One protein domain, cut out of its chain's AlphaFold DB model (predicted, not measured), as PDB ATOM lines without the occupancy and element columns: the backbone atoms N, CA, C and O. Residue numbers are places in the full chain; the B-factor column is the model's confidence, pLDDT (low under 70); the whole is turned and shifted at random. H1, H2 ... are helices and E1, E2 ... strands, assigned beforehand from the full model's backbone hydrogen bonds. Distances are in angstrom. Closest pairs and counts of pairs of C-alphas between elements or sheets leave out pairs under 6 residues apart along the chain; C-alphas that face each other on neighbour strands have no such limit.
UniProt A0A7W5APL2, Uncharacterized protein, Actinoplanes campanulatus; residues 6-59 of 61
ATOM      1  N   LEU A   6     169.454 113.081 -89.071       93.69
ATOM      2  CA  LEU A   6     169.500 114.397 -88.457       93.69
ATOM      3  C   LEU A   6     170.936 114.731 -88.070       93.69
ATOM      4  O   LEU A   6     171.627 113.922 -87.448       93.69
ATOM      5  N   LEU A   7     171.350 115.952 -88.397       95.00
ATOM      6  CA  LEU A   7     172.564 116.574 -87.892       95.00
ATOM      7  C   LEU A   7     172.164 117.639 -86.871       95.00
ATOM      8  O   LEU A   7     171.660 118.699 -87.238       95.00
ATOM      9  N   LEU A   8     172.392 117.352 -85.594       95.00
ATOM     10  CA  LEU A   8     172.142 118.293 -84.510       95.00
ATOM     11  C   LEU A   8     173.439 119.042 -84.233       95.00
ATOM     12  O   LEU A   8     174.465 118.409 -83.991       95.00
ATOM     13  N   VAL A   9     173.395 120.372 -84.295       95.00
ATOM     14  CA  VAL A   9     174.561 121.234 -84.072       95.00
ATOM     15  C   VAL A   9     174.244 122.198 -82.940       95.00
ATOM     16  O   VAL A   9     173.326 123.016 -83.056       95.00
ATOM     17  N   ALA A  10     175.011 122.094 -81.861       94.62
ATOM     18  CA  ALA A  10     174.935 122.963 -80.703       94.62
ATOM     19  C   ALA A  10     175.423 124.384 -81.032       94.62
ATOM     20  O   ALA A  10     175.934 124.680 -82.120       94.62
ATOM     21  N   ARG A  11     175.227 125.309 -80.086       92.69
ATOM     22  CA  ARG A  11     175.586 126.724 -80.259       92.69
ATOM     23  C   ARG A  11     177.086 126.920 -80.490       92.69
ATOM     24  O   ARG A  11     177.456 127.737 -81.327       92.69
ATOM     25  N   ASP A  12     177.914 126.173 -79.776       93.38
ATOM     26  CA  ASP A  12     179.378 126.186 -79.852       93.38
ATOM     27  C   ASP A  12     179.942 125.428 -81.068       93.38
ATOM     28  O   ASP A  12     181.121 125.565 -81.398       93.38
ATOM     29  N   GLY A  13     179.099 124.668 -81.766       95.75
ATOM     30  CA  GLY A  13     179.465 123.883 -82.936       95.75
ATOM     31  C   GLY A  13     179.698 122.400 -82.662       95.75
ATOM     32  O   GLY A  13     179.922 121.669 -83.629       95.75
ATOM     33  N   GLU A  14     179.600 121.937 -81.409       97.06
ATOM     34  CA  GLU A  14     179.536 120.500 -81.137       97.06
ATOM     35  C   GLU A  14     178.356 119.894 -81.901       97.06
ATOM     36  O   GLU A  14     177.306 120.523 -82.075       97.06
ATOM     37  N   TRP A  15     178.527 118.681 -82.421       96.38
ATOM     38  CA  TRP A  15     177.500 118.070 -83.245       96.38
ATOM     39  C   TRP A  15     177.375 116.574 -83.028       96.38
ATOM     40  O   TRP A  15     178.331 115.870 -82.709       96.38
ATOM     41  N   THR A  16     176.168 116.077 -83.279       95.38
ATOM     42  CA  THR A  16     175.882 114.646 -83.320       95.38
ATOM     43  C   THR A  16     174.997 114.304 -84.512       95.38
ATOM     44  O   THR A  16     174.250 115.145 -85.023       95.38
ATOM     45  N   ARG A  17     175.094 113.056 -84.978       94.25
ATOM     46  CA  ARG A  17     174.244 112.502 -86.036       94.25
ATOM     47  C   ARG A  17     173.380 111.380 -85.489       94.25
ATOM     48  O   ARG A  17     173.866 110.496 -84.778       94.25
ATOM     49  N   ARG A  18     172.097 111.407 -85.847       94.12
ATOM     50  CA  ARG A  18     171.110 110.393 -85.459       94.12
ATOM     51  C   ARG A  18     170.298 109.959 -86.670       94.12
ATOM     52  O   ARG A  18     169.982 110.778 -87.531       94.12
ATOM     53  N   ARG A  19     169.995 108.663 -86.748       94.06
ATOM     54  CA  ARG A  19     169.071 108.135 -87.759       94.06
ATOM     55  C   ARG A  19     167.653 108.570 -87.424       94.06
ATOM     56  O   ARG A  19     167.312 108.706 -86.251       94.06
ATOM     57  N   ILE A  20     166.855 108.795 -88.459       92.81
ATOM     58  CA  ILE A  20     165.437 109.107 -88.338       92.81
ATOM     59  C   ILE A  20     164.678 108.446 -89.483       92.81
ATOM     60  O   ILE A  20     165.220 108.272 -90.572       92.81
ATOM     61  N   GLU A  21     163.429 108.073 -89.230       91.06
ATOM     62  CA  GLU A  21     162.620 107.323 -90.194       91.06
ATOM     63  C   GLU A  21     162.399 108.097 -91.499       91.06
ATOM     64  O   GLU A  21     162.508 107.522 -92.581       91.06
ATOM     65  N   SER A  22     162.134 109.407 -91.428       92.06
ATOM     66  CA  SER A  22     161.888 110.227 -92.617       92.06
ATOM     67  C   SER A  22     162.147 111.729 -92.397       92.06
ATOM     68  O   SER A  22     162.232 112.190 -91.251       92.06
ATOM     69  N   PRO A  23     162.244 112.529 -93.481       90.88
ATOM     70  CA  PRO A  23     162.366 113.987 -93.392       90.88
ATOM     71  C   PRO A  23     161.143 114.663 -92.752       90.88
ATOM     72  O   PRO A  23     161.279 115.701 -92.105       90.88
ATOM     73  N   GLU A  24     159.957 114.068 -92.900       92.88
ATOM     74  CA  GLU A  24     158.710 114.538 -92.285       92.88
ATOM     75  C   GLU A  24     158.814 114.491 -90.751       92.88
ATOM     76  O   GLU A  24     158.559 115.480 -90.060       92.88
ATOM     77  N   VAL A  25     159.274 113.349 -90.220       93.88
ATOM     78  CA  VAL A  25     159.459 113.138 -88.776       93.88
ATOM     79  C   VAL A  25     160.534 114.083 -88.238       93.88
ATOM     80  O   VAL A  25     160.353 114.674 -87.176       93.88
ATOM     81  N   ALA A  26     161.610 114.313 -89.001       93.12
ATOM     82  CA  ALA A  26     162.644 115.291 -88.666       93.12
ATOM     83  C   ALA A  26     162.091 116.717 -88.519       93.12
ATOM     84  O   ALA A  26     162.407 117.405 -87.546       93.12
ATOM     85  N   ARG A  27     161.245 117.158 -89.458       93.06
ATOM     86  CA  ARG A  27     160.609 118.483 -89.406       93.06
ATOM     87  C   ARG A  27     159.663 118.610 -88.221       93.06
ATOM     88  O   ARG A  27     159.721 119.616 -87.517       93.06
ATOM     89  N   ARG A  28     158.843 117.588 -87.958       95.25
ATOM     90  CA  ARG A  28     157.934 117.574 -86.801       95.25
ATOM     91  C   ARG A  28     158.701 117.629 -85.479       95.25
ATOM     92  O   ARG A  28     158.346 118.428 -84.619       95.25
ATOM     93  N   PHE A  29     159.760 116.834 -85.343       94.19
ATOM     94  CA  PHE A  29     160.636 116.834 -84.171       94.19
ATOM     95  C   PHE A  29     161.251 118.218 -83.921       94.19
ATOM     96  O   PHE A  29     161.153 118.752 -82.819       94.19
ATOM     97  N   ALA A  30     161.829 118.834 -84.957       93.69
ATOM     98  CA  ALA A  30     162.418 120.163 -84.839       93.69
ATOM     99  C   ALA A  30     161.367 121.223 -84.471       93.69
ATOM    100  O   ALA A  30     161.601 122.036 -83.581       93.69
ATOM    101  N   HIS A  31     160.179 121.163 -85.083       95.19
ATOM    102  CA  HIS A  31     159.074 122.068 -84.774       95.19
ATOM    103  C   HIS A  31     158.601 121.940 -83.316       95.19
ATOM    104  O   HIS A  31     158.390 122.951 -82.653       95.19
ATOM    105  N   GLN A  32     158.474 120.717 -82.789       96.69
ATOM    106  CA  GLN A  32     158.103 120.478 -81.385       96.69
ATOM    107  C   GLN A  32     159.108 121.074 -80.392       96.69
ATOM    108  O   GLN A  32     158.717 121.501 -79.311       96.69
ATOM    109  N   LEU A  33     160.386 121.123 -80.768       94.88
ATOM    110  CA  LEU A  33     161.453 121.709 -79.958       94.88
ATOM    111  C   LEU A  33     161.709 123.191 -80.265       94.88
ATOM    112  O   LEU A  33     162.675 123.753 -79.753       94.88
ATOM    113  N   ALA A  34     160.887 123.819 -81.117       95.31
ATOM    114  CA  ALA A  34     161.110 125.172 -81.634       95.31
ATOM    115  C   ALA A  34     162.529 125.373 -82.209       95.31
ATOM    116  O   ALA A  34     163.125 126.448 -82.120       95.31
ATOM    117  N   MET A  35     163.088 124.315 -82.799       93.12
ATOM    118  CA  MET A  35     164.412 124.314 -83.406       93.12
ATOM    119  C   MET A  35     164.318 124.565 -84.915       93.12
ATOM    120  O   MET A  35     163.491 123.951 -85.593       93.12
ATOM    121  N   PRO A  36     165.202 125.400 -85.485       91.31
ATOM    122  CA  PRO A  36     165.299 125.534 -86.930       91.31
ATOM    123  C   PRO A  36     165.871 124.253 -87.555       91.31
ATOM    124  O   PRO A  36     166.839 123.677 -87.051       91.31
ATOM    125  N   VAL A  37     165.294 123.830 -88.680       92.50
ATOM    126  CA  VAL A  37     165.739 122.665 -89.456       92.50
ATOM    127  C   VAL A  37     166.036 123.076 -90.892       92.50
ATOM    128  O   VAL A  37     165.264 123.805 -91.513       92.50
ATOM    129  N   TYR A  38     167.156 122.593 -91.424       91.94
ATOM    130  CA  TYR A  38     167.623 122.912 -92.770       91.94
ATOM    131  C   TYR A  38     168.076 121.644 -93.486       91.94
ATOM    132  O   TYR A  38     168.599 120.722 -92.855       91.94
ATOM    133  N   ASP A  39     167.916 121.615 -94.808       91.00
ATOM    134  CA  ASP A  39     168.501 120.560 -95.629       91.00
ATOM    135  C   ASP A  39     169.978 120.873 -95.904       91.00
ATOM    136  O   ASP A  39     170.325 121.830 -96.601       91.00
ATOM    137  N   VAL A  40     170.856 120.041 -95.352       90.94
ATOM    138  CA  VAL A  40     172.311 120.152 -95.503       90.94
ATOM    139  C   VAL A  40     172.757 119.905 -96.948       90.94
ATOM    140  O   VAL A  40     173.796 120.418 -97.353       90.94
ATOM    141  N   ARG A  41     171.995 119.158 -97.755       88.25
ATOM    142  CA  ARG A  41     172.313 118.968 -99.181       88.25
ATOM    143  C   ARG A  41     172.102 120.244 -99.989       88.25
ATOM    144  O   ARG A  41     172.753 120.409-101.012       88.25
ATOM    145  N   LEU A  42     171.224 121.130 -99.518       91.62
ATOM    146  CA  LEU A  42     170.960 122.423-100.145       91.62
ATOM    147  C   LEU A  42     171.870 123.522 -99.583       91.62
ATOM    148  O   LEU A  42     172.447 124.289-100.342       91.62
ATOM    149  N   MET A  43     172.021 123.586 -98.257       92.00
ATOM    150  CA  MET A  43     172.713 124.692 -97.576       92.00
ATOM    151  C   MET A  43     174.185 124.398 -97.251       92.00
ATOM    152  O   MET A  43     174.935 125.293 -96.862       92.00
ATOM    153  N   GLY A  44     174.611 123.140 -97.367       92.81
ATOM    154  CA  GLY A  44     175.894 122.675 -96.855       92.81
ATOM    155  C   GLY A  44     175.931 122.573 -95.325       92.81
ATOM    156  O   GLY A  44     174.941 122.770 -94.617       92.81
ATOM    157  N   TYR A  45     177.106 122.226 -94.795       93.12
ATOM    158  CA  TYR A  45     177.317 122.112 -93.351       93.12
ATOM    159  C   TYR A  45     177.471 123.493 -92.687       93.12
ATOM    160  O   TYR A  45     178.154 124.354 -93.246       93.12
ATOM    161  N   PRO A  46     176.910 123.717 -91.482       93.50
ATOM    162  CA  PRO A  46     177.052 124.988 -90.770       93.50
ATOM    163  C   PRO A  46     178.510 125.350 -90.460       93.50
ATOM    164  O   PRO A  46     179.294 124.485 -90.071       93.50
ATOM    165  N   GLN A  47     178.858 126.641 -90.532       93.69
ATOM    166  CA  GLN A  47     180.228 127.106 -90.269       93.69
ATOM    167  C   GLN A  47     180.722 126.733 -88.865       93.69
ATOM    168  O   GLN A  47     181.775 126.125 -88.734       93.69
ATOM    169  N   ARG A  48     179.901 126.954 -87.832       94.56
ATOM    170  CA  ARG A  48     180.224 126.589 -86.440       94.56
ATOM    171  C   ARG A  48     180.629 125.119 -86.253       94.56
ATOM    172  O   ARG A  48     181.504 124.827 -85.447       94.56
ATOM    173  N   MET A  49     180.023 124.198 -87.010       95.62
ATOM    174  CA  MET A  49     180.377 122.773 -86.987       95.62
ATOM    175  C   MET A  49     181.764 122.546 -87.596       95.62
ATOM    176  O   MET A  49     182.551 121.756 -87.076       95.62
ATOM    177  N   ARG A  50     182.073 123.241 -88.698       95.12
ATOM    178  CA  ARG A  50     183.401 123.201 -89.323       95.12
ATOM    179  C   ARG A  50     184.459 123.741 -88.366       95.12
ATOM    180  O   ARG A  50     185.447 123.055 -88.125       95.12
ATOM    181  N   ASP A  51     184.190 124.882 -87.736       96.19
ATOM    182  CA  ASP A  51     185.088 125.490 -86.750       96.19
ATOM    183  C   ASP A  51     185.310 124.561 -85.548       96.19
ATOM    184  O   ASP A  51     186.434 124.425 -85.064       96.19
ATOM    185  N   TYR A  52     184.261 123.884 -85.068       95.88
ATOM    186  CA  TYR A  52     184.382 122.881 -84.008       95.88
ATOM    187  C   TYR A  52     185.293 121.724 -84.422       95.88
ATOM    188  O   TYR A  52     186.211 121.380 -83.680       95.88
ATOM    189  N   ASN A  53     185.101 121.168 -85.621       95.44
ATOM    190  CA  ASN A  53     185.950 120.093 -86.136       95.44
ATOM    191  C   ASN A  53     187.415 120.528 -86.261       95.44
ATOM    192  O   ASN A  53     188.315 119.757 -85.929       95.44
ATOM    193  N   GLU A  54     187.672 121.764 -86.693       95.88
ATOM    194  CA  GLU A  54     189.029 122.312 -86.722       95.88
ATOM    195  C   GLU A  54     189.644 122.416 -85.326       95.88
ATOM    196  O   GLU A  54     190.806 122.047 -85.152       95.88
ATOM    197  N   ARG A  55     188.883 122.873 -84.324       94.88
ATOM    198  CA  ARG A  55     189.353 122.933 -82.931       94.88
ATOM    199  C   ARG A  55     189.662 121.545 -82.376       94.88
ATOM    200  O   ARG A  55     190.716 121.375 -81.774       94.88
ATOM    201  N   GLN A  56     188.794 120.558 -82.617       93.31
ATOM    202  CA  GLN A  56     189.034 119.176 -82.186       93.31
ATOM    203  C   GLN A  56     190.277 118.583 -82.856       93.31
ATOM    204  O   GLN A  56     191.094 117.969 -82.186       93.31
ATOM    205  N   ARG A  57     190.477 118.833 -84.157       93.31
ATOM    206  CA  ARG A  57     191.665 118.367 -84.889       93.31
ATOM    207  C   ARG A  57     192.970 118.977 -84.368       93.31
ATOM    208  O   ARG A  57     194.009 118.333 -84.441       93.31
ATOM    209  N   ARG A  58     192.937 120.225 -83.894       93.31
ATOM    210  CA  ARG A  58     194.108 120.925 -83.335       93.31
ATOM    211  C   ARG A  58     194.385 120.551 -81.876       93.31
ATOM    212  O   ARG A  58     195.417 120.959 -81.349       93.31
ATOM    213  N   ARG A  59     193.476 119.829 -81.211       87.25
ATOM    214  CA  ARG A  59     193.647 119.436 -79.813       87.25
ATOM    215  C   ARG A  59     194.730 118.349 -79.731       87.25
ATOM    216  O   ARG A  59     194.603 117.346 -80.431       87.25
TER     217      ARG A  59
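Overview. This is residues 6 to 59 of the 61 residues of an uncharacterized protein of Actinoplanes campanulatus (UniProt A0A7W5APL2). Look first for a small hairpin of two strands, E1 and E2, in the middle of an elongated model, with H1 near its open end and H3 starting near its turn and running away from it. The stretch from H1 back to H3 passes to one side of the hairpin and holds the short H2; no helix touches another. The printed part has 54 residues, with two named strands and three named helices in the order E1, E2, H1, H2, H3; the sheet, E1 - E2, is antiparallel and the class is mixed, helices and strands. The whole is only just loose, close to compact, with a radius of gyration of the C-alphas of 12.3 A and spans of 37 by 21 by 17 A.

Along the chain. Find C-alpha 6 at (169.500, 114.397, -88.457), where E1, residues 6 to 9, begins. E2, residues 15 to 19, covers 13.8 A. H1 is residues 23 to 32, 14.3 A long, and H2 is residues 40 to 43. H3, residues 47 to 58, runs 16.7 A from C-alpha 47 at (180.228, 127.106, -90.269) to C-alpha 58 at (194.108, 120.925, -83.335).

Arrangement. In the hairpin E1 and E2 are antiparallel at 166 degrees; look for N 6 and O 18, 2.8 A apart and within hydrogen-bond range. At Val 9, the closest C-alphas of E1 and H3 are those of Val 9 and Met 49, 6.7 A apart. At Leu 6, the closest of E1 and H1 are those of Leu 6 and Ala 26, 6.9 A apart. H2 is only just apart from E1, at 8.4 A, and H1 and H3 are apart. H1 and H3 have every O i to N i+4 pair within hydrogen-bond range; H2 is too short for such a pair.

Size, cuts and confidence. The C-alphas farthest apart, those of Glu 24 and Arg 59, are 37.4 A apart. The printed part has no cut and no long link, and no printed residue is under 70 in pLDDT.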